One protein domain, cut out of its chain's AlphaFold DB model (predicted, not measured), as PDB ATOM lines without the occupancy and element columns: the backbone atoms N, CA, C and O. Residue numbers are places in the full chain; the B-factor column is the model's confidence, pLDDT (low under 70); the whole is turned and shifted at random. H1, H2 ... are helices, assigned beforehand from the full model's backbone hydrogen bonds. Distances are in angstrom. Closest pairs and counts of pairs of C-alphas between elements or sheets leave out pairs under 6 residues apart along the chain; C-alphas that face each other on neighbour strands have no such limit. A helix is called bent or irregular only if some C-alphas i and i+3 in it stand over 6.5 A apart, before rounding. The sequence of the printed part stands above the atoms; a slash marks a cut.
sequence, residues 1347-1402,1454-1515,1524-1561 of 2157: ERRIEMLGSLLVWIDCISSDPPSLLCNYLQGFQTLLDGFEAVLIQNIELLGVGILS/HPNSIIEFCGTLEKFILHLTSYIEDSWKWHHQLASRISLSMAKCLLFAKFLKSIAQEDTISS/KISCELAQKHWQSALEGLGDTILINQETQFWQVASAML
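This is residues 1347 to 1402, 1454 to 1515 and 1524 to 1561 of the 2157 residues of an uncharacterized protein of Zea mays (UniProt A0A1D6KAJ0). Three long helices, H2, H3 and H4, make an up-and-down bundle, each running against the one before it in the chain, with H4 packed on both of the others and H2 and H3 less close together. H1 packs on H3 at one side; at the other side H5 crosses H4, and the short H6 folds back along the last part of H5 and packs on parts of H3 and H4. The printed part has 156 residues with six named helices, H1 to H6 in chain order, and no named strand; its class is all helix. It is compact, with a radius of gyration of the C-alphas of 16.0 A, and elongated, spanning 51 by 31 by 26 A.

Find C-alpha 1347 at (-59.516, 6.817, 6.375); from there H1 runs to residue 1360. Next look at H2, residues 1368 to 1395, 41.3 A long and irregular: C-alphas 1369 and 1372 are 7.2 A apart, and its line is a rough one. After the first cut, H3, residues 1455 to 1479, covers 35.6 A with a kink of 32 degrees near residue 1472; it is neither bent nor irregular, but only just, with C-alphas 1471 and 1474 6.1 A apart. H4, residues 1484 to 1514, is the longest at 45.7 A and starts at C-alpha 1484, (-26.116, 4.900, 1.196). H5, residues 1527 to 1550, measures 34.8 A, and H6, residues 1554 to 1561, ends at C-alpha 1561, (-30.485, 20.167, 5.518).

Begin at H4, the hub, which touches four helices. It forms a hairpin with H3 at a shallow tilt of 20 degrees, the closest C-alphas being those of Cys 1462 and Ala 1501, 5.1 A. H2 touches H4 at Glu 1386 and Cys 1497, their closest C-alphas, 5.3 A. H2 and H3 are close but not clearly touching, with C-alphas of Leu 1371 and Ser 1479 7.7 A apart. H1 touches H3, the same way at 23 degrees, a shallow tilt; C-alphas 1350 and 1461, the closest, are 5.5 A apart. H5 touches H4 with residues 1533 to 1541 alone, at a steep tilt of 48 degrees; Lys 1502 and Ala 1537 have the closest C-alphas, 4.9 A. H5 and H6 form a hairpin at 11 degrees, a shallow tilt; their closest C-alphas, 1545 and 1557, are 5.3 A apart. H6 touches H4 too, with closest C-alphas 1495 and 1560 at 5.3 A, and H3, with closest C-alphas 1477 and 1556 at 6.2 A. H1 and H2 are apart. In H5 and H6 every O i to N i+4 pair is within hydrogen-bond range; H1 has 8 of 10, H2 22 of 24, H3 19 of 21 and H4 25 of 27.

The two C-alphas farthest apart, those of Ser 1369 and Ser 1514, are 51.9 A apart. Residues 1403 to 1453 are not printed, a gap of 26.9 A from C-alpha 1402 to 1454; residues 1516 to 1523 are not printed either, a gap of 14.3 A from C-alpha 1515 to 1524. Of the links printed whole, none is long. The model's mean pLDDT over the printed part is 80.3; 27 residues are under 70, among them 1395 to 1402 and 1510 to 1515.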
ATOM      1  N   GLU A1347     -59.452   7.559   5.106       77.88
ATOM      2  CA  GLU A1347     -59.516   6.817   6.375       77.88
ATOM      3  C   GLU A1347     -58.516   5.650   6.392       77.88
ATOM      4  O   GLU A1347     -57.734   5.516   7.333       77.88
ATOM      5  N   ARG A1348     -58.453   4.863   5.308       80.84
ATOM      6  CA  ARG A1348     -57.505   3.743   5.192       80.84
ATOM      7  C   ARG A1348     -56.052   4.190   5.127       80.84
ATOM      8  O   ARG A1348     -55.186   3.512   5.672       80.84
ATOM      9  N   ARG A1349     -55.764   5.344   4.517       85.22
ATOM     10  CA  ARG A1349     -54.407   5.923   4.518       85.22
ATOM     11  C   ARG A1349     -53.917   6.236   5.934       85.22
ATOM     12  O   ARG A1349     -52.760   5.950   6.241       85.22
ATOM     13  N   ILE A1350     -54.776   6.805   6.785       81.52
ATOM     14  CA  ILE A1350     -54.448   7.091   8.194       81.52
ATOM     15  C   ILE A1350     -54.222   5.787   8.962       81.52
ATOM     16  O   ILE A1350     -53.221   5.645   9.661       81.52
ATOM     17  N   GLU A1351     -55.125   4.823   8.807       82.35
ATOM     18  CA  GLU A1351     -55.033   3.528   9.485       82.35
ATOM     19  C   GLU A1351     -53.760   2.756   9.107       82.35
ATOM     20  O   GLU A1351     -53.069   2.211   9.974       82.35
ATOM     21  N   MET A1352     -53.410   2.752   7.819       84.29
ATOM     22  CA  MET A1352     -52.193   2.129   7.305       84.29
ATOM     23  C   MET A1352     -50.936   2.758   7.918       84.29
ATOM     24  O   MET A1352     -50.048   2.038   8.373       84.29
ATOM     25  N   LEU A1353     -50.871   4.092   7.975       83.08
ATOM     26  CA  LEU A1353     -49.792   4.829   8.641       83.08
ATOM     27  C   LEU A1353     -49.681   4.463  10.127       83.08
ATOM     28  O   LEU A1353     -48.582   4.214  10.624       83.08
ATOM     29  N   GLY A1354     -50.820   4.402  10.822       83.45
ATOM     30  CA  GLY A1354     -50.898   4.000  12.226       83.45
ATOM     31  C   GLY A1354     -50.391   2.577  12.471       83.45
ATOM     32  O   GLY A1354     -49.699   2.334  13.454       83.45
ATOM     33  N   SER A1355     -50.680   1.654  11.554       83.41
ATOM     34  CA  SER A1355     -50.270   0.249  11.665       83.41
ATOM     35  C   SER A1355     -48.783   0.052  11.329       83.41
ATOM     36  O   SER A1355     -48.079  -0.687  12.015       83.41
ATOM     37  N   LEU A1356     -48.256   0.774  10.331       84.12
ATOM     38  CA  LEU A1356     -46.834   0.725   9.961       84.12
ATOM     39  C   LEU A1356     -45.896   1.293  11.039       84.12
ATOM     40  O   LEU A1356     -44.729   0.910  11.084       84.12
ATOM     41  N   LEU A1357     -46.390   2.173  11.916       82.11
ATOM     42  CA  LEU A1357     -45.631   2.665  13.072       82.11
ATOM     43  C   LEU A1357     -45.182   1.523  13.996       82.11
ATOM     44  O   LEU A1357     -44.034   1.518  14.424       82.11
ATOM     45  N   VAL A1358     -46.051   0.537  14.247       77.85
ATOM     46  CA  VAL A1358     -45.742  -0.635  15.092       77.85
ATOM     47  C   VAL A1358     -44.672  -1.526  14.441       77.85
ATOM     48  O   VAL A1358     -43.889  -2.183  15.125       77.85
ATOM     49  N   TRP A1359     -44.592  -1.520  13.108       74.92
ATOM     50  CA  TRP A1359     -43.659  -2.354  12.351       74.92
ATOM     51  C   TRP A1359     -42.219  -1.856  12.357       74.92
ATOM     52  O   TRP A1359     -41.319  -2.691  12.306       74.92
ATOM     53  N   ILE A1360     -41.984  -0.540  12.415       72.93
ATOM     54  CA  ILE A1360     -40.622   0.028  12.352       72.93
ATOM     55  C   ILE A1360     -39.737  -0.547  13.464       72.93
ATOM     56  O   ILE A1360     -38.596  -0.931  13.202       72.93
ATOM     57  N   ASP A1361     -40.288  -0.696  14.667       70.71
ATOM     58  CA  ASP A1361     -39.567  -1.243  15.820       70.71
ATOM     59  C   ASP A1361     -39.164  -2.720  15.606       70.71
ATOM     60  O   ASP A1361     -38.134  -3.179  16.107       70.71
ATOM     61  N   CYS A1362     -39.925  -3.458  14.790       65.71
ATOM     62  CA  CYS A1362     -39.717  -4.880  14.527       65.71
ATOM     63  C   CYS A1362     -38.662  -5.172  13.443       65.71
ATOM     64  O   CYS A1362     -38.132  -6.283  13.410       65.71
ATOM     65  N   ILE A1363     -38.321  -4.213  12.570       73.24
ATOM     66  CA  ILE A1363     -37.450  -4.453  11.393       73.24
ATOM     67  C   ILE A1363     -36.039  -4.895  11.802       73.24
ATOM     68  O   ILE A1363     -35.398  -5.682  11.111       73.24
ATOM     69  N   SER A1364     -35.568  -4.440  12.965       67.22
ATOM     70  CA  SER A1364     -34.265  -4.820  13.525       67.22
ATOM     71  C   SER A1364     -34.106  -6.331  13.770       67.22
ATOM     72  O   SER A1364     -32.981  -6.815  13.886       67.22
ATOM     73  N   SER A1365     -35.214  -7.080  13.817       66.81
ATOM     74  CA  SER A1365     -35.222  -8.537  13.987       66.81
ATOM     75  C   SER A1365     -35.177  -9.330  12.671       66.81
ATOM     76  O   SER A1365     -35.014 -10.548  12.714       66.81
ATOM     77  N   ASP A1366     -35.334  -8.683  11.510       70.20
ATOM     78  CA  ASP A1366     -35.342  -9.352  10.202       70.20
ATOM     79  C   ASP A1366     -33.936  -9.613   9.639       70.20
ATOM     80  O   ASP A1366     -32.983  -8.890   9.944       70.20
ATOM     81  N   PRO A1367     -33.772 -10.645   8.786       69.62
ATOM     82  CA  PRO A1367     -32.490 -10.928   8.163       69.62
ATOM     83  C   PRO A1367     -32.050  -9.775   7.240       69.62
ATOM     84  O   PRO A1367     -32.863  -9.235   6.482       69.62
ATOM     85  N   PRO A1368     -30.743  -9.442   7.199       67.03
ATOM     86  CA  PRO A1368     -30.223  -8.324   6.408       67.03
ATOM     87  C   PRO A1368     -30.443  -8.478   4.893       67.03
ATOM     88  O   PRO A1368     -30.378  -7.491   4.164       67.03
ATOM     89  N   SER A1369     -30.764  -9.681   4.401       69.81
ATOM     90  CA  SER A1369     -31.147  -9.920   3.003       69.81
ATOM     91  C   SER A1369     -32.413  -9.167   2.581       69.81
ATOM     92  O   SER A1369     -32.570  -8.853   1.404       69.81
ATOM     93  N   LEU A1370     -33.312  -8.856   3.521       75.19
ATOM     94  CA  LEU A1370     -34.552  -8.122   3.254       75.19
ATOM     95  C   LEU A1370     -34.374  -6.598   3.296       75.19
ATOM     96  O   LEU A1370     -35.296  -5.868   2.929       75.19
ATOM     97  N   LEU A1371     -33.198  -6.100   3.693       81.64
ATOM     98  CA  LEU A1371     -32.943  -4.671   3.887       81.64
ATOM     99  C   LEU A1371     -33.244  -3.847   2.626       81.64
ATOM    100  O   LEU A1371     -33.946  -2.839   2.696       81.64
ATOM    101  N   CYS A1372     -32.755  -4.286   1.461       82.06
ATOM    102  CA  CYS A1372     -33.001  -3.586   0.199       82.06
ATOM    103  C   CYS A1372     -34.498  -3.560  -0.154       82.06
ATOM    104  O   CYS A1372     -34.997  -2.535  -0.624       82.06
ATOM    105  N   ASN A1373     -35.229  -4.643   0.131       85.83
ATOM    106  CA  ASN A1373     -36.673  -4.693  -0.090       85.83
ATOM    107  C   ASN A1373     -37.408  -3.712   0.837       85.83
ATOM    108  O   ASN A1373     -38.304  -3.010   0.376       85.83
ATOM    109  N   TYR A1374     -37.006  -3.599   2.112       86.44
ATOM    110  CA  TYR A1374     -37.581  -2.615   3.041       86.44
ATOM    111  C   TYR A1374     -37.353  -1.185   2.554       86.44
ATOM    112  O   TYR A1374     -38.292  -0.395   2.502       86.44
ATOM    113  N   LEU A1375     -36.119  -0.854   2.160       87.83
ATOM    114  CA  LEU A1375     -35.787   0.483   1.669       87.83
ATOM    115  C   LEU A1375     -36.590   0.835   0.410       87.83
ATOM    116  O   LEU A1375     -37.136   1.931   0.317       87.83
ATOM    117  N   GLN A1376     -36.726  -0.095  -0.539       87.98
ATOM    118  CA  GLN A1376     -37.547   0.137  -1.730       87.98
ATOM    119  C   GLN A1376     -39.047   0.242  -1.400       87.98
ATOM    120  O   GLN A1376     -39.740   1.087  -1.977       87.98
ATOM    121  N   GLY A1377     -39.542  -0.548  -0.443       87.97
ATOM    122  CA  GLY A1377     -40.902  -0.442   0.088       87.97
ATOM    123  C   GLY A1377     -41.187   0.939   0.684       87.97
ATOM    124  O   GLY A1377     -42.143   1.597   0.277       87.97
ATOM    125  N   PHE A1378     -40.315   1.426   1.572       90.00
ATOM    126  CA  PHE A1378     -40.454   2.751   2.184       90.00
ATOM    127  C   PHE A1378     -40.296   3.895   1.192       90.00
ATOM    128  O   PHE A1378     -41.042   4.864   1.284       90.00
ATOM    129  N   GLN A1379     -39.386   3.787   0.219       91.94
ATOM    130  CA  GLN A1379     -39.286   4.782  -0.848       91.94
ATOM    131  C   GLN A1379     -40.614   4.903  -1.601       91.94
ATOM    132  O   GLN A1379     -41.110   6.005  -1.797       91.94
ATOM    133  N   THR A1380     -41.212   3.773  -1.979       89.86
ATOM    134  CA  THR A1380     -42.483   3.756  -2.721       89.86
ATOM    135  C   THR A1380     -43.628   4.330  -1.889       89.86
ATOM    136  O   THR A1380     -44.477   5.053  -2.404       89.86
ATOM    137  N   LEU A1381     -43.629   4.055  -0.585       89.29
ATOM    138  CA  LEU A1381     -44.590   4.616   0.355       89.29
ATOM    139  C   LEU A1381     -44.434   6.140   0.514       89.29
ATOM    140  O   LEU A1381     -45.428   6.861   0.467       89.29
ATOM    141  N   LEU A1382     -43.202   6.637   0.656       91.04
ATOM    142  CA  LEU A1382     -42.901   8.070   0.742       91.04
ATOM    143  C   LEU A1382     -43.241   8.809  -0.553       91.04
ATOM    144  O   LEU A1382     -43.813   9.893  -0.489       91.04
ATOM    145  N   ASP A1383     -42.966   8.209  -1.712       88.08
ATOM    146  CA  ASP A1383     -43.384   8.750  -3.010       88.08
ATOM    147  C   ASP A1383     -44.927   8.855  -3.077       88.08
ATOM    148  O   ASP A1383     -45.478   9.834  -3.586       88.08
ATOM    149  N   GLY A1384     -45.640   7.882  -2.493       86.91
ATOM    150  CA  GLY A1384     -47.093   7.921  -2.311       86.91
ATOM    151  C   GLY A1384     -47.560   9.045  -1.377       86.91
ATOM    152  O   GLY A1384     -48.508   9.760  -1.710       86.91
ATOM    153  N   PHE A1385     -46.891   9.243  -0.236       88.27
ATOM    154  CA  PHE A1385     -47.179  10.352   0.680       88.27
ATOM    155  C   PHE A1385     -46.952  11.710   0.012       88.27
ATOM    156  O   PHE A1385     -47.822  12.573   0.096       88.27
ATOM    157  N   GLU A1386     -45.820  11.890  -0.675       88.10
ATOM    158  CA  GLU A1386     -45.488  13.103  -1.430       88.10
ATOM    159  C   GLU A1386     -46.615  13.441  -2.413       88.10
ATOM    160  O   GLU A1386     -47.147  14.549  -2.375       88.10
ATOM    161  N   ALA A1387     -47.062  12.474  -3.218       84.77
ATOM    162  CA  ALA A1387     -48.124  12.692  -4.193       84.77
ATOM    163  C   ALA A1387     -49.485  13.050  -3.558       84.77
ATOM    164  O   ALA A1387     -50.183  13.925  -4.073       84.77
ATOM    165  N   VAL A1388     -49.863  12.435  -2.427       83.69
ATOM    166  CA  VAL A1388     -51.106  12.787  -1.706       83.69
ATOM    167  C   VAL A1388     -51.039  14.204  -1.149       83.69
ATOM    168  O   VAL A1388     -52.021  14.944  -1.214       83.69
ATOM    169  N   LEU A1389     -49.893  14.593  -0.595       86.32
ATOM    170  CA  LEU A1389     -49.704  15.938  -0.062       86.32
ATOM    171  C   LEU A1389     -49.760  16.971  -1.195       86.32
ATOM    172  O   LEU A1389     -50.517  17.931  -1.095       86.32
ATOM    173  N   ILE A1390     -49.060  16.727  -2.307       82.51
ATOM    174  CA  ILE A1390     -49.091  17.592  -3.496       82.51
ATOM    175  C   ILE A1390     -50.524  17.761  -4.015       82.51
ATOM    176  O   ILE A1390     -50.976  18.890  -4.186       82.51
ATOM    177  N   GLN A1391     -51.271  16.666  -4.176       80.41
ATOM    178  CA  GLN A1391     -52.651  16.711  -4.667       80.41
ATOM    179  C   GLN A1391     -53.560  17.579  -3.780       80.41
ATOM    180  O   GLN A1391     -54.379  18.339  -4.292       80.41
ATOM    181  N   ASN A1392     -53.423  17.491  -2.453       78.47
ATOM    182  CA  ASN A1392     -54.212  18.310  -1.527       78.47
ATOM    183  C   ASN A1392     -53.781  19.785  -1.531       78.47
ATOM    184  O   ASN A1392     -54.628  20.663  -1.393       78.47
ATOM    185  N   ILE A1393     -52.491  20.068  -1.727       78.74
ATOM    186  CA  ILE A1393     -51.977  21.439  -1.869       78.74
ATOM    187  C   ILE A1393     -52.508  22.082  -3.157       78.74
ATOM    188  O   ILE A1393     -52.988  23.217  -3.135       78.74
ATOM    189  N   GLU A1394     -52.487  21.346  -4.269       78.38
ATOM    190  CA  GLU A1394     -53.005  21.809  -5.559       78.38
ATOM    191  C   GLU A1394     -54.528  22.017  -5.527       78.38
ATOM    192  O   GLU A1394     -55.027  22.989  -6.098       78.38
ATOM    193  N   LEU A1395     -55.274  21.169  -4.803       69.46
ATOM    194  CA  LEU A1395     -56.718  21.341  -4.566       69.46
ATOM    195  C   LEU A1395     -57.050  22.640  -3.812       69.46
ATOM    196  O   LEU A1395     -58.107  23.226  -4.045       69.46
ATOM    197  N   LEU A1396     -56.142  23.119  -2.957       67.71
ATOM    198  CA  LEU A1396     -56.246  24.416  -2.272       67.71
ATOM    199  C   LEU A1396     -55.843  25.602  -3.177       67.71
ATOM    200  O   LEU A1396     -55.894  26.760  -2.759       67.71
ATOM    201  N   GLY A1397     -55.465  25.333  -4.431       62.14
ATOM    202  CA  GLY A1397     -55.110  26.338  -5.431       62.14
ATOM    203  C   GLY A1397     -53.685  26.881  -5.315       62.14
ATOM    204  O   GLY A1397     -53.397  27.916  -5.914       62.14
ATOM    205  N   VAL A1398     -52.801  26.213  -4.567       65.02
ATOM    206  CA  VAL A1398     -51.393  26.609  -4.420       65.02
ATOM    207  C   VAL A1398     -50.539  25.813  -5.409       65.02
ATOM    208  O   VAL A1398     -50.447  24.593  -5.318       65.02
ATOM    209  N   GLY A1399     -49.902  26.499  -6.360       58.79
ATOM    210  CA  GLY A1399     -48.943  25.872  -7.272       58.79
ATOM    211  C   GLY A1399     -47.633  25.542  -6.552       58.79
ATOM    212  O   GLY A1399     -47.035  26.414  -5.921       58.79
ATOM    213  N   ILE A1400     -47.172  24.295  -6.649       61.20
ATOM    214  CA  ILE A1400     -45.879  23.881  -6.096       61.20
ATOM    215  C   ILE A1400     -44.795  24.142  -7.139       61.20
ATOM    216  O   ILE A1400     -44.814  23.580  -8.234       61.20
ATOM    217  N   LEU A1401     -43.815  24.975  -6.791       51.90
ATOM    218  CA  LEU A1401     -42.593  25.103  -7.577       51.90
ATOM    219  C   LEU A1401     -41.783  23.817  -7.401       51.90
ATOM    220  O   LEU A1401     -41.227  23.552  -6.335       51.90
ATOM    221  N   SER A1402     -41.735  22.993  -8.445       42.17
ATOM    222  CA  SER A1402     -40.826  21.854  -8.476       42.17
ATOM    223  C   SER A1402     -39.395  22.382  -8.547       42.17
ATOM    224  O   SER A1402     -39.041  23.136  -9.452       42.17
ATOM    225  N   HIS A1454     -62.687  16.714   5.036       63.93
ATOM    226  CA  HIS A1454     -62.922  17.440   6.278       63.93
ATOM    227  C   HIS A1454     -61.561  17.877   6.850       63.93
ATOM    228  O   HIS A1454     -60.698  17.010   7.020       63.93
ATOM    229  N   PRO A1455     -61.338  19.155   7.199       64.03
ATOM    230  CA  PRO A1455     -60.022  19.651   7.617       64.03
ATOM    231  C   PRO A1455     -59.419  18.862   8.795       64.03
ATOM    232  O   PRO A1455     -58.219  18.602   8.809       64.03
ATOM    233  N   ASN A1456     -60.248  18.354   9.721       75.76
ATOM    234  CA  ASN A1456     -59.780  17.461  10.799       75.76
ATOM    235  C   ASN A1456     -59.069  16.194  10.294       75.76
ATOM    236  O   ASN A1456     -58.084  15.783  10.900       75.76
ATOM    237  N   SER A1457     -59.538  15.592   9.197       76.85
ATOM    238  CA  SER A1457     -58.899  14.401   8.629       76.85
ATOM    239  C   SER A1457     -57.498  14.742   8.105       76.85
ATOM    240  O   SER A1457     -56.531  14.058   8.430       76.85
ATOM    241  N   ILE A1458     -57.347  15.871   7.404       79.61
ATOM    242  CA  ILE A1458     -56.048  16.362   6.916       79.61
ATOM    243  C   ILE A1458     -55.066  16.558   8.077       79.61
ATOM    244  O   ILE A1458     -53.913  16.131   7.989       79.61
ATOM    245  N   ILE A1459     -55.527  17.148   9.184       83.29
ATOM    246  CA  ILE A1459     -54.713  17.368  10.388       83.29
ATOM    247  C   ILE A1459     -54.265  16.036  11.008       83.29
ATOM    248  O   ILE A1459     -53.095  15.895  11.372       83.29
ATOM    249  N   GLU A1460     -55.170  15.063  11.121       84.17
ATOM    250  CA  GLU A1460     -54.880  13.731  11.662       84.17
ATOM    251  C   GLU A1460     -53.867  12.967  10.801       84.17
ATOM    252  O   GLU A1460     -52.888  12.422  11.320       84.17
ATOM    253  N   PHE A1461     -54.045  12.993   9.480       87.11
ATOM    254  CA  PHE A1461     -53.123  12.385   8.524       87.11
ATOM    255  C   PHE A1461     -51.721  12.981   8.626       87.11
ATOM    256  O   PHE A1461     -50.752  12.246   8.818       87.11
ATOM    257  N   CYS A1462     -51.610  14.313   8.568       89.09
ATOM    258  CA  CYS A1462     -50.323  14.996   8.678       89.09
ATOM    259  C   CYS A1462     -49.657  14.704  10.031       89.09
ATOM    260  O   CYS A1462     -48.461  14.431  10.083       89.09
ATOM    261  N   GLY A1463     -50.426  14.695  11.126       87.57
ATOM    262  CA  GLY A1463     -49.909  14.365  12.456       87.57
ATOM    263  C   GLY A1463     -49.428  12.916  12.594       87.57
ATOM    264  O   GLY A1463     -48.449  12.660  13.296       87.57
ATOM    265  N   THR A1464     -50.082  11.965  11.927       86.91
ATOM    266  CA  THR A1464     -49.670  10.550  11.935       86.91
ATOM    267  C   THR A1464     -48.432  10.333  11.062       86.91
ATOM    268  O   THR A1464     -47.503   9.640  11.473       86.91
ATOM    269  N   LEU A1465     -48.367  10.998   9.905       90.53
ATOM    270  CA  LEU A1465     -47.208  10.989   9.012       90.53
ATOM    271  C   LEU A1465     -45.953  11.577   9.676       90.53
ATOM    272  O   LEU A1465     -44.878  10.990   9.574       90.53
ATOM    273  N   GLU A1466     -46.081  12.697  10.394       88.97
ATOM    274  CA  GLU A1466     -44.976  13.295  11.160       88.97
ATOM    275  C   GLU A1466     -44.388  12.295  12.167       88.97
ATOM    276  O   GLU A1466     -43.172  12.108  12.217       88.97
ATOM    277  N   LYS A1467     -45.245  11.602  12.932       88.56
ATOM    278  CA  LYS A1467     -44.809  10.561  13.877       88.56
ATOM    279  C   LYS A1467     -44.112   9.402  13.167       88.56
ATOM    280  O   LYS A1467     -43.070   8.950  13.632       88.56
ATOM    281  N   PHE A1468     -44.665   8.944  12.043       89.72
ATOM    282  CA  PHE A1468     -44.089   7.861  11.246       89.72
ATOM    283  C   PHE A1468     -42.681   8.201  10.747       89.72
ATOM    284  O   PHE A1468     -41.756   7.412  10.931       89.72
ATOM    285  N   ILE A1469     -42.492   9.397  10.182       90.08
ATOM    286  CA  ILE A1469     -41.191   9.840   9.666       90.08
ATOM    287  C   ILE A1469     -40.153   9.951  10.799       90.08
ATOM    288  O   ILE A1469     -39.005   9.532  10.626       90.08
ATOM    289  N   LEU A1470     -40.544  10.463  11.969       86.86
ATOM    290  CA  LEU A1470     -39.656  10.556  13.134       86.86
ATOM    291  C   LEU A1470     -39.179   9.177  13.620       86.86
ATOM    292  O   LEU A1470     -37.988   9.009  13.873       86.86
ATOM    293  N   HIS A1471     -40.060   8.173  13.683       86.21
ATOM    294  CA  HIS A1471     -39.659   6.802  14.030       86.21
ATOM    295  C   HIS A1471     -38.772   6.171  12.947       86.21
ATOM    296  O   HIS A1471     -37.728   5.591  13.258       86.21
ATOM    297  N   LEU A1472     -39.133   6.346  11.670       89.31
ATOM    298  CA  LEU A1472     -38.395   5.795  10.529       89.31
ATOM    299  C   LEU A1472     -36.960   6.341  10.433       89.31
ATOM    300  O   LEU A1472     -36.066   5.641   9.962       89.31
ATOM    301  N   THR A1473     -36.722   7.565  10.915       89.42
ATOM    302  CA  THR A1473     -35.401   8.221  10.914       89.42
ATOM    303  C   THR A1473     -34.318   7.367  11.576       89.42
ATOM    304  O   THR A1473     -33.215   7.272  11.040       89.42
ATOM    305  N   SER A1474     -34.639   6.696  12.688       87.50
ATOM    306  CA  SER A1474     -33.690   5.818  13.390       87.50
ATOM    307  C   SER A1474     -33.211   4.660  12.503       87.50
ATOM    308  O   SER A1474     -32.012   4.448  12.334       87.50
ATOM    309  N   TYR A1475     -34.148   3.974  11.845       86.47
ATOM    310  CA  TYR A1475     -33.861   2.856  10.951       86.47
ATOM    311  C   TYR A1475     -33.084   3.286   9.697       86.47
ATOM    312  O   TYR A1475     -32.169   2.586   9.256       86.47
ATOM    313  N   ILE A1476     -33.408   4.449   9.121       88.69
ATOM    314  CA  ILE A1476     -32.700   4.955   7.937       88.69
ATOM    315  C   ILE A1476     -31.253   5.329   8.269       88.69
ATOM    316  O   ILE A1476     -30.358   5.002   7.484       88.69
ATOM    317  N   GLU A1477     -31.002   5.917   9.441       89.13
ATOM    318  CA  GLU A1477     -29.646   6.200   9.923       89.13
ATOM    319  C   GLU A1477     -28.805   4.912  10.036       89.13
ATOM    320  O   GLU A1477     -27.659   4.875   9.576       89.13
ATOM    321  N   ASP A1478     -29.387   3.823  10.548       83.67
ATOM    322  CA  ASP A1478     -28.718   2.518  10.634       83.67
ATOM    323  C   ASP A1478     -28.503   1.861   9.259       83.67
ATOM    324  O   ASP A1478     -27.460   1.244   9.005       83.67
ATOM    325  N   SER A1479     -29.455   2.032   8.337       83.43
ATOM    326  CA  SER A1479     -29.407   1.457   6.985       83.43
ATOM    327  C   SER A1479     -28.321   2.066   6.087       83.43
ATOM    328  O   SER A1479     -27.889   1.442   5.109       83.43
ATOM    329  N   TRP A1480     -27.820   3.256   6.435       83.49
ATOM    330  CA  TRP A1480     -26.842   3.999   5.638       83.49
ATOM    331  C   TRP A1480     -25.523   3.244   5.432       83.49
ATOM    332  O   TRP A1480     -24.868   3.404   4.401       83.49
ATOM    333  N   LYS A1481     -25.157   2.374   6.386       79.86
ATOM    334  CA  LYS A1481     -23.966   1.508   6.314       79.86
ATOM    335  C   LYS A1481     -24.036   0.483   5.180       79.86
ATOM    336  O   LYS A1481     -22.993   0.064   4.692       79.86
ATOM    337  N   TRP A1482     -25.241   0.081   4.782       77.67
ATOM    338  CA  TRP A1482     -25.469  -0.983   3.807       77.67
ATOM    339  C   TRP A1482     -25.878  -0.439   2.431       77.67
ATOM    340  O   TRP A1482     -25.395  -0.939   1.420       77.67
ATOM    341  N   HIS A1483     -26.722   0.604   2.373       80.86
ATOM    342  CA  HIS A1483     -27.196   1.204   1.114       80.86
ATOM    343  C   HIS A1483     -27.305   2.738   1.180       80.86
ATOM    344  O   HIS A1483     -28.400   3.301   1.251       80.86
ATOM    345  N   HIS A1484     -26.169   3.436   1.074       82.82
ATOM    346  CA  HIS A1484     -26.116   4.900   1.196       82.82
ATOM    347  C   HIS A1484     -26.988   5.656   0.169       82.82
ATOM    348  O   HIS A1484     -27.558   6.694   0.497       82.82
ATOM    349  N   GLN A1485     -27.104   5.160  -1.072       83.95
ATOM    350  CA  GLN A1485     -27.858   5.839  -2.138       83.95
ATOM    351  C   GLN A1485     -29.366   5.819  -1.868       83.95
ATOM    352  O   GLN A1485     -30.033   6.847  -1.983       83.95
ATOM    353  N   LEU A1486     -29.898   4.656  -1.478       82.32
ATOM    354  CA  LEU A1486     -31.313   4.510  -1.136       82.32
ATOM    355  C   LEU A1486     -31.640   5.260   0.158       82.32
ATOM    356  O   LEU A1486     -32.617   6.000   0.181       82.32
ATOM    357  N   ALA A1487     -30.801   5.149   1.192       89.64
ATOM    358  CA  ALA A1487     -30.993   5.869   2.454       89.64
ATOM    359  C   ALA A1487     -31.002   7.399   2.262       89.64
ATOM    360  O   ALA A1487     -31.862   8.094   2.805       89.64
ATOM    361  N   SER A1488     -30.098   7.925   1.427       88.35
ATOM    362  CA  SER A1488     -30.064   9.347   1.072       88.35
ATOM    363  C   SER A1488     -31.332   9.782   0.328       88.35
ATOM    364  O   SER A1488     -31.940  10.785   0.700       88.35
ATOM    365  N   ARG A1489     -31.783   9.008  -0.669       87.82
ATOM    366  CA  ARG A1489     -33.017   9.301  -1.414       87.82
ATOM    367  C   ARG A1489     -34.252   9.296  -0.508       87.82
ATOM    368  O   ARG A1489     -35.055  10.222  -0.582       87.82
ATOM    369  N   ILE A1490     -34.356   8.308   0.378       92.43
ATOM    370  CA  ILE A1490     -35.436   8.198   1.365       92.43
ATOM    371  C   ILE A1490     -35.423   9.405   2.306       92.43
ATOM    372  O   ILE A1490     -36.468  10.006   2.537       92.43
ATOM    373  N   SER A1491     -34.247   9.815   2.788       92.91
ATOM    374  CA  SER A1491     -34.101  10.984   3.667       92.91
ATOM    375  C   SER A1491     -34.561  12.284   2.993       92.91
ATOM    376  O   SER A1491     -35.216  13.113   3.627       92.91
ATOM    377  N   LEU A1492     -34.278  12.451   1.695       89.65
ATOM    378  CA  LEU A1492     -34.776  13.583   0.903       89.65
ATOM    379  C   LEU A1492     -36.304  13.538   0.747       89.65
ATOM    380  O   LEU A1492     -36.968  14.555   0.938       89.65
ATOM    381  N   SER A1493     -36.878  12.366   0.451       90.44
ATOM    382  CA  SER A1493     -38.337  12.189   0.389       90.44
ATOM    383  C   SER A1493     -39.005  12.448   1.748       90.44
ATOM    384  O   SER A1493     -40.032  13.119   1.804       90.44
ATOM    385  N   MET A1494     -38.401  12.017   2.860       93.62
ATOM    386  CA  MET A1494     -38.871  12.331   4.217       93.62
ATOM    387  C   MET A1494     -38.903  13.843   4.470       93.62
ATOM    388  O   MET A1494     -39.887  14.348   5.011       93.62
ATOM    389  N   ALA A1495     -37.865  14.574   4.047       90.36
ATOM    390  CA  ALA A1495     -37.803  16.029   4.179       90.36
ATOM    391  C   ALA A1495     -38.940  16.723   3.410       90.36
ATOM    392  O   ALA A1495     -39.642  17.571   3.965       90.36
ATOM    393  N   LYS A1496     -39.166  16.312   2.154       89.14
ATOM    394  CA  LYS A1496     -40.268  16.801   1.311       89.14
ATOM    395  C   LYS A1496     -41.634  16.542   1.943       89.14
ATOM    396  O   LYS A1496     -42.449  17.456   2.051       89.14
ATOM    397  N   CYS A1497     -41.884  15.307   2.383       92.06
ATOM    398  CA  CYS A1497     -43.151  14.933   3.004       92.06
ATOM    399  C   CYS A1497     -43.407  15.726   4.289       92.06
ATOM    400  O   CYS A1497     -44.517  16.214   4.477       92.06
ATOM    401  N   LEU A1498     -42.398  15.906   5.149       90.04
ATOM    402  CA  LEU A1498     -42.524  16.729   6.357       90.04
ATOM    403  C   LEU A1498     -42.855  18.184   6.027       90.04
ATOM    404  O   LEU A1498     -43.735  18.764   6.662       90.04
ATOM    405  N   LEU A1499     -42.186  18.763   5.027       88.11
ATOM    406  CA  LEU A1499     -42.447  20.132   4.594       88.11
ATOM    407  C   LEU A1499     -43.902  20.300   4.140       88.11
ATOM    408  O   LEU A1499     -44.621  21.162   4.645       88.11
ATOM    409  N   PHE A1500     -44.357  19.450   3.218       87.54
ATOM    410  CA  PHE A1500     -45.710  19.533   2.673       87.54
ATOM    411  C   PHE A1500     -46.787  19.195   3.712       87.54
ATOM    412  O   PHE A1500     -47.840  19.833   3.733       87.54
ATOM    413  N   ALA A1501     -46.524  18.246   4.614       89.23
ATOM    414  CA  ALA A1501     -47.429  17.917   5.712       89.23
ATOM    415  C   ALA A1501     -47.593  19.092   6.679       89.23
ATOM    416  O   ALA A1501     -48.721  19.439   7.030       89.23
ATOM    417  N   LYS A1502     -46.498  19.758   7.068       88.03
ATOM    418  CA  LYS A1502     -46.561  20.941   7.938       88.03
ATOM    419  C   LYS A1502     -47.279  22.107   7.271       88.03
ATOM    420  O   LYS A1502     -48.085  22.769   7.922       88.03
ATOM    421  N   PHE A1503     -47.043  22.314   5.977       86.72
ATOM    422  CA  PHE A1503     -47.740  23.325   5.188       86.72
ATOM    423  C   PHE A1503     -49.257  23.089   5.171       86.72
ATOM    424  O   PHE A1503     -50.027  23.957   5.583       86.72
ATOM    425  N   LEU A1504     -49.689  21.883   4.789       84.08
ATOM    426  CA  LEU A1504     -51.108  21.515   4.762       84.08
ATOM    427  C   LEU A1504     -51.763  21.585   6.139       84.08
ATOM    428  O   LEU A1504     -52.870  22.104   6.272       84.08
ATOM    429  N   LYS A1505     -51.083  21.089   7.174       85.35
ATOM    430  CA  LYS A1505     -51.561  21.140   8.559       85.35
ATOM    431  C   LYS A1505     -51.741  22.582   9.034       85.35
ATOM    432  O   LYS A1505     -52.726  22.865   9.710       85.35
ATOM    433  N   SER A1506     -50.833  23.486   8.657       83.14
ATOM    434  CA  SER A1506     -50.931  24.911   8.987       83.14
ATOM    435  C   SER A1506     -52.138  25.577   8.322       83.14
ATOM    436  O   SER A1506     -52.815  26.354   8.988       83.14
ATOM    437  N   ILE A1507     -52.437  25.245   7.061       78.17
ATOM    438  CA  ILE A1507     -53.622  25.760   6.354       78.17
ATOM    439  C   ILE A1507     -54.908  25.211   6.981       78.17
ATOM    440  O   ILE A1507     -55.810  25.968   7.335       78.17
ATOM    441  N   ALA A1508     -54.981  23.891   7.175       75.97
ATOM    442  CA  ALA A1508     -56.180  23.234   7.687       75.97
ATOM    443  C   ALA A1508     -56.570  23.719   9.096       75.97
ATOM    444  O   ALA A1508     -57.757  23.789   9.413       75.97
ATOM    445  N   GLN A1509     -55.588  24.077   9.934       75.18
ATOM    446  CA  GLN A1509     -55.821  24.658  11.260       75.18
ATOM    447  C   GLN A1509     -56.426  26.070  11.203       75.18
ATOM    448  O   GLN A1509     -57.222  26.422  12.076       75.18
ATOM    449  N   GLU A1510     -56.092  26.877  10.195       65.22
ATOM    450  CA  GLU A1510     -56.633  28.234  10.055       65.22
ATOM    451  C   GLU A1510     -58.063  28.212   9.479       65.22
ATOM    452  O   GLU A1510     -58.950  28.894  10.001       65.22
ATOM    453  N   ASP A1511     -58.341  27.328   8.511       54.32
ATOM    454  CA  ASP A1511     -59.690  27.135   7.950       54.32
ATOM    455  C   ASP A1511     -60.705  26.574   8.964       54.32
ATOM    456  O   ASP A1511     -61.898  26.896   8.913       54.32
ATOM    457  N   THR A1512     -60.261  25.791   9.956       50.00
ATOM    458  CA  THR A1512     -61.138  25.391  11.074       50.00
ATOM    459  C   THR A1512     -61.589  26.562  11.949       50.00
ATOM    460  O   THR A1512     -62.612  26.451  12.623       50.00
ATOM    461  N   ILE A1513     -60.871  27.690  11.943       47.61
ATOM    462  CA  ILE A1513     -61.246  28.887  12.709       47.61
ATOM    463  C   ILE A1513     -62.191  29.782  11.883       47.61
ATOM    464  O   ILE A1513     -63.045  30.460  12.458       47.61
ATOM    465  N   SER A1514     -62.096  29.766  10.547       45.65
ATOM    466  CA  SER A1514     -62.899  30.615   9.650       45.65
ATOM    467  C   SER A1514     -64.253  30.003   9.235       45.65
ATOM    468  O   SER A1514     -65.222  30.741   9.046       45.65
ATOM    469  N   SER A1515     -64.383  28.672   9.169       35.61
ATOM    470  CA  SER A1515     -65.531  27.945   8.580       35.61
ATOM    471  C   SER A1515     -66.816  27.835   9.432       35.61
ATOM    472  O   SER A1515     -67.632  26.937   9.236       35.61
ATOM    473  N   LYS A1524     -59.531  30.178  -2.913       44.64
ATOM    474  CA  LYS A1524     -58.184  30.350  -3.458       44.64
ATOM    475  C   LYS A1524     -57.384  31.130  -2.420       44.64
ATOM    476  O   LYS A1524     -57.659  32.310  -2.195       44.64
ATOM    477  N   ILE A1525     -56.429  30.462  -1.786       56.32
ATOM    478  CA  ILE A1525     -55.487  31.083  -0.857       56.32
ATOM    479  C   ILE A1525     -54.733  32.165  -1.639       56.32
ATOM    480  O   ILE A1525     -54.231  31.914  -2.735       56.32
ATOM    481  N   SER A1526     -54.688  33.393  -1.120       57.93
ATOM    482  CA  SER A1526     -53.886  34.450  -1.740       57.93
ATOM    483  C   SER A1526     -52.399  34.086  -1.665       57.93
ATOM    484  O   SER A1526     -51.962  33.473  -0.690       57.93
ATOM    485  N   CYS A1527     -51.594  34.490  -2.656       60.94
ATOM    486  CA  CYS A1527     -50.147  34.224  -2.645       60.94
ATOM    487  C   CYS A1527     -49.474  34.690  -1.338       60.94
ATOM    488  O   CYS A1527     -48.605  33.996  -0.817       60.94
ATOM    489  N   GLU A1528     -49.924  35.814  -0.768       59.45
ATOM    490  CA  GLU A1528     -49.421  36.337   0.510       59.45
ATOM    491  C   GLU A1528     -49.714  35.410   1.701       59.45
ATOM    492  O   GLU A1528     -48.873  35.254   2.588       59.45
ATOM    493  N   LEU A1529     -50.899  34.789   1.746       70.06
ATOM    494  CA  LEU A1529     -51.266  33.869   2.823       70.06
ATOM    495  C   LEU A1529     -50.516  32.538   2.678       70.06
ATOM    496  O   LEU A1529     -49.952  32.041   3.652       70.06
ATOM    497  N   ALA A1530     -50.403  32.018   1.452       70.89
ATOM    498  CA  ALA A1530     -49.605  30.827   1.161       70.89
ATOM    499  C   ALA A1530     -48.139  31.005   1.595       70.89
ATOM    500  O   ALA A1530     -47.548  30.098   2.177       70.89
ATOM    501  N   GLN A1531     -47.562  32.191   1.387       73.62
ATOM    502  CA  GLN A1531     -46.190  32.498   1.789       73.62
ATOM    503  C   GLN A1531     -45.979  32.404   3.312       73.62
ATOM    504  O   GLN A1531     -44.964  31.867   3.756       73.62
ATOM    505  N   LYS A1532     -46.951  32.848   4.124       75.96
ATOM    506  CA  LYS A1532     -46.891  32.708   5.593       75.96
ATOM    507  C   LYS A1532     -46.914  31.244   6.038       75.96
ATOM    508  O   LYS A1532     -46.167  30.865   6.939       75.96
ATOM    509  N   HIS A1533     -47.732  30.411   5.397       81.40
ATOM    510  CA  HIS A1533     -47.778  28.978   5.696       81.40
ATOM    511  C   HIS A1533     -46.503  28.250   5.267       81.40
ATOM    512  O   HIS A1533     -46.027  27.386   6.002       81.40
ATOM    513  N   TRP A1534     -45.910  28.615   4.124       81.29
ATOM    514  CA  TRP A1534     -44.611  28.081   3.699       81.29
ATOM    515  C   TRP A1534     -43.509  28.414   4.696       81.29
ATOM    516  O   TRP A1534     -42.722  27.536   5.041       81.29
ATOM    517  N   GLN A1535     -43.490  29.646   5.210       78.47
ATOM    518  CA  GLN A1535     -42.546  30.044   6.248       78.47
ATOM    519  C   GLN A1535     -42.698  29.181   7.509       78.47
ATOM    520  O   GLN A1535     -41.718  28.601   7.968       78.47
ATOM    521  N   SER A1536     -43.923  29.038   8.027       82.25
ATOM    522  CA  SER A1536     -44.220  28.187   9.191       82.25
ATOM    523  C   SER A1536     -43.796  26.725   8.966       82.25
ATOM    524  O   SER A1536     -43.196  26.088   9.835       82.25
ATOM    525  N   ALA A1537     -44.046  26.191   7.768       84.78
ATOM    526  CA  ALA A1537     -43.671  24.827   7.409       84.78
ATOM    527  C   ALA A1537     -42.149  24.625   7.344       84.78
ATOM    528  O   ALA A1537     -41.639  23.619   7.842       84.78
ATOM    529  N   LEU A1538     -41.426  25.584   6.760       83.21
ATOM    530  CA  LEU A1538     -39.966  25.586   6.680       83.21
ATOM    531  C   LEU A1538     -39.323  25.731   8.067       83.21
ATOM    532  O   LEU A1538     -38.381  24.996   8.367       83.21
ATOM    533  N   GLU A1539     -39.841  26.614   8.930       83.71
ATOM    534  CA  GLU A1539     -39.408  26.734  10.334       83.71
ATOM    535  C   GLU A1539     -39.582  25.403  11.062       83.71
ATOM    536  O   GLU A1539     -38.632  24.880  11.644       83.71
ATOM    537  N   GLY A1540     -40.753  24.781  10.913       84.69
ATOM    538  CA  GLY A1540     -41.003  23.470  11.484       84.69
ATOM    539  C   GLY A1540     -40.075  22.378  10.940       84.69
ATOM    540  O   GLY A1540     -39.701  21.475  11.694       84.69
ATOM    541  N   LEU A1541     -39.704  22.391   9.657       87.33
ATOM    542  CA  LEU A1541     -38.723  21.438   9.123       87.33
ATOM    543  C   LEU A1541     -37.336  21.680   9.742       87.33
ATOM    544  O   LEU A1541     -36.686  20.719  10.149       87.33
ATOM    545  N   GLY A1542     -36.932  22.944   9.899       85.29
ATOM    546  CA  GLY A1542     -35.707  23.333  10.604       85.29
ATOM    547  C   GLY A1542     -35.651  22.806  12.043       85.29
ATOM    548  O   GLY A1542     -34.656  22.194  12.429       85.29
ATOM    549  N   ASP A1543     -36.744  22.933  12.797       86.89
ATOM    550  CA  ASP A1543     -36.850  22.374  14.154       86.89
ATOM    551  C   ASP A1543     -36.722  20.845  14.161       86.89
ATOM    552  O   ASP A1543     -36.124  20.258  15.060       86.89
ATOM    553  N   THR A1544     -37.243  20.179  13.128       88.19
ATOM    554  CA  THR A1544     -37.149  18.715  13.006       88.19
ATOM    555  C   THR A1544     -35.711  18.271  12.741       88.19
ATOM    556  O   THR A1544     -35.264  17.261  13.281       88.19
ATOM    557  N   ILE A1545     -34.955  19.051  11.960       89.26
ATOM    558  CA  ILE A1545     -33.521  18.817  11.759       89.26
ATOM    559  C   ILE A1545     -32.767  18.972  13.079       89.26
ATOM    560  O   ILE A1545     -31.926  18.131  13.383       89.26
ATOM    561  N   LEU A1546     -33.069  20.004  13.872       88.96
ATOM    562  CA  LEU A1546     -32.450  20.194  15.188       88.96
ATOM    563  C   LEU A1546     -32.734  19.009  16.119       88.96
ATOM    564  O   LEU A1546     -31.793  18.464  16.690       88.96
ATOM    565  N   ILE A1547     -33.983  18.536  16.184       89.72
ATOM    566  CA  ILE A1547     -34.353  17.338  16.956       89.72
ATOM    567  C   ILE A1547     -33.534  16.119  16.501       89.72
ATOM    568  O   ILE A1547     -32.967  15.416  17.334       89.72
ATOM    569  N   ASN A1548     -33.403  15.896  15.189       88.98
ATOM    570  CA  ASN A1548     -32.608  14.787  14.649       88.98
ATOM    571  C   ASN A1548     -31.111  14.909  14.987       88.98
ATOM    572  O   ASN A1548     -30.437  13.903  15.214       88.98
ATOM    573  N   GLN A1549     -30.572  16.129  15.032       89.20
ATOM    574  CA  GLN A1549     -29.192  16.363  15.460       89.20
ATOM    575  C   GLN A1549     -29.014  16.104  16.966       89.20
ATOM    576  O   GLN A1549     -28.013  15.510  17.363       89.20
ATOM    577  N   GLU A1550     -29.981  16.496  17.802       88.43
ATOM    578  CA  GLU A1550     -29.982  16.228  19.248       88.43
ATOM    579  C   GLU A1550     -30.053  14.724  19.557       88.43
ATOM    580  O   GLU A1550     -29.379  14.245  20.473       88.43
ATOM    581  N   THR A1551     -30.788  13.950  18.751       88.58
ATOM    582  CA  THR A1551     -30.836  12.478  18.839       88.58
ATOM    583  C   THR A1551     -29.655  11.776  18.155       88.58
ATOM    584  O   THR A1551     -29.624  10.550  18.110       88.58
ATOM    585  N   GLN A1552     -28.657  12.525  17.669       87.70
ATOM    586  CA  GLN A1552     -27.437  12.031  17.010       87.70
ATOM    587  C   GLN A1552     -27.638  11.362  15.632       87.70
ATOM    588  O   GLN A1552     -26.748  10.646  15.164       87.70
ATOM    589  N   PHE A1553     -28.746  11.628  14.936       91.34
ATOM    590  CA  PHE A1553     -29.014  11.144  13.572       91.34
ATOM    591  C   PHE A1553     -28.409  12.081  12.514       91.34
ATOM    592  O   PHE A1553     -29.101  12.792  11.778       91.34
ATOM    593  N   TRP A1554     -27.074  12.131  12.481       89.89
ATOM    594  CA  TRP A1554     -26.318  13.118  11.706       89.89
ATOM    595  C   TRP A1554     -26.452  12.965  10.186       89.89
ATOM    596  O   TRP A1554     -26.419  13.980   9.487       89.89
ATOM    597  N   GLN A1555     -26.594  11.746   9.654       89.72
ATOM    598  CA  GLN A1555     -26.674  11.545   8.204       89.72
ATOM    599  C   GLN A1555     -28.046  11.951   7.668       89.72
ATOM    600  O   GLN A1555     -28.115  12.707   6.694       89.72
ATOM    601  N   VAL A1556     -29.128  11.545   8.342       88.88
ATOM    602  CA  VAL A1556     -30.483  11.984   7.970       88.88
ATOM    603  C   VAL A1556     -30.600  13.501   8.106       88.88
ATOM    604  O   VAL A1556     -31.061  14.164   7.174       88.88
ATOM    605  N   ALA A1557     -30.107  14.078   9.208       90.42
ATOM    606  CA  ALA A1557     -30.096  15.527   9.403       90.42
ATOM    607  C   ALA A1557     -29.328  16.262   8.291       90.42
ATOM    608  O   ALA A1557     -29.802  17.285   7.800       90.42
ATOM    609  N   SER A1558     -28.182  15.727   7.851       89.65
ATOM    610  CA  SER A1558     -27.402  16.289   6.740       89.65
ATOM    611  C   SER A1558     -28.184  16.289   5.426       89.65
ATOM    612  O   SER A1558     -28.185  17.296   4.726       89.65
ATOM    613  N   ALA A1559     -28.859  15.187   5.083       88.29
ATOM    614  CA  ALA A1559     -29.647  15.094   3.852       88.29
ATOM    615  C   ALA A1559     -30.902  15.987   3.888       88.29
ATOM    616  O   ALA A1559     -31.251  16.610   2.888       88.29
ATOM    617  N   MET A1560     -31.564  16.097   5.043       91.14
ATOM    618  CA  MET A1560     -32.682  17.030   5.224       91.14
ATOM    619  C   MET A1560     -32.227  18.490   5.105       91.14
ATOM    620  O   MET A1560     -32.934  19.309   4.520       91.14
ATOM    621  N   LEU A1561     -31.039  18.819   5.621       88.21
ATOM    622  CA  LEU A1561     -30.485  20.167   5.518       88.21
ATOM    623  C   LEU A1561     -30.028  20.487   4.088       88.21
ATOM    624  O   LEU A1561     -30.286  21.588   3.612       88.21
TER     625      LEU A1561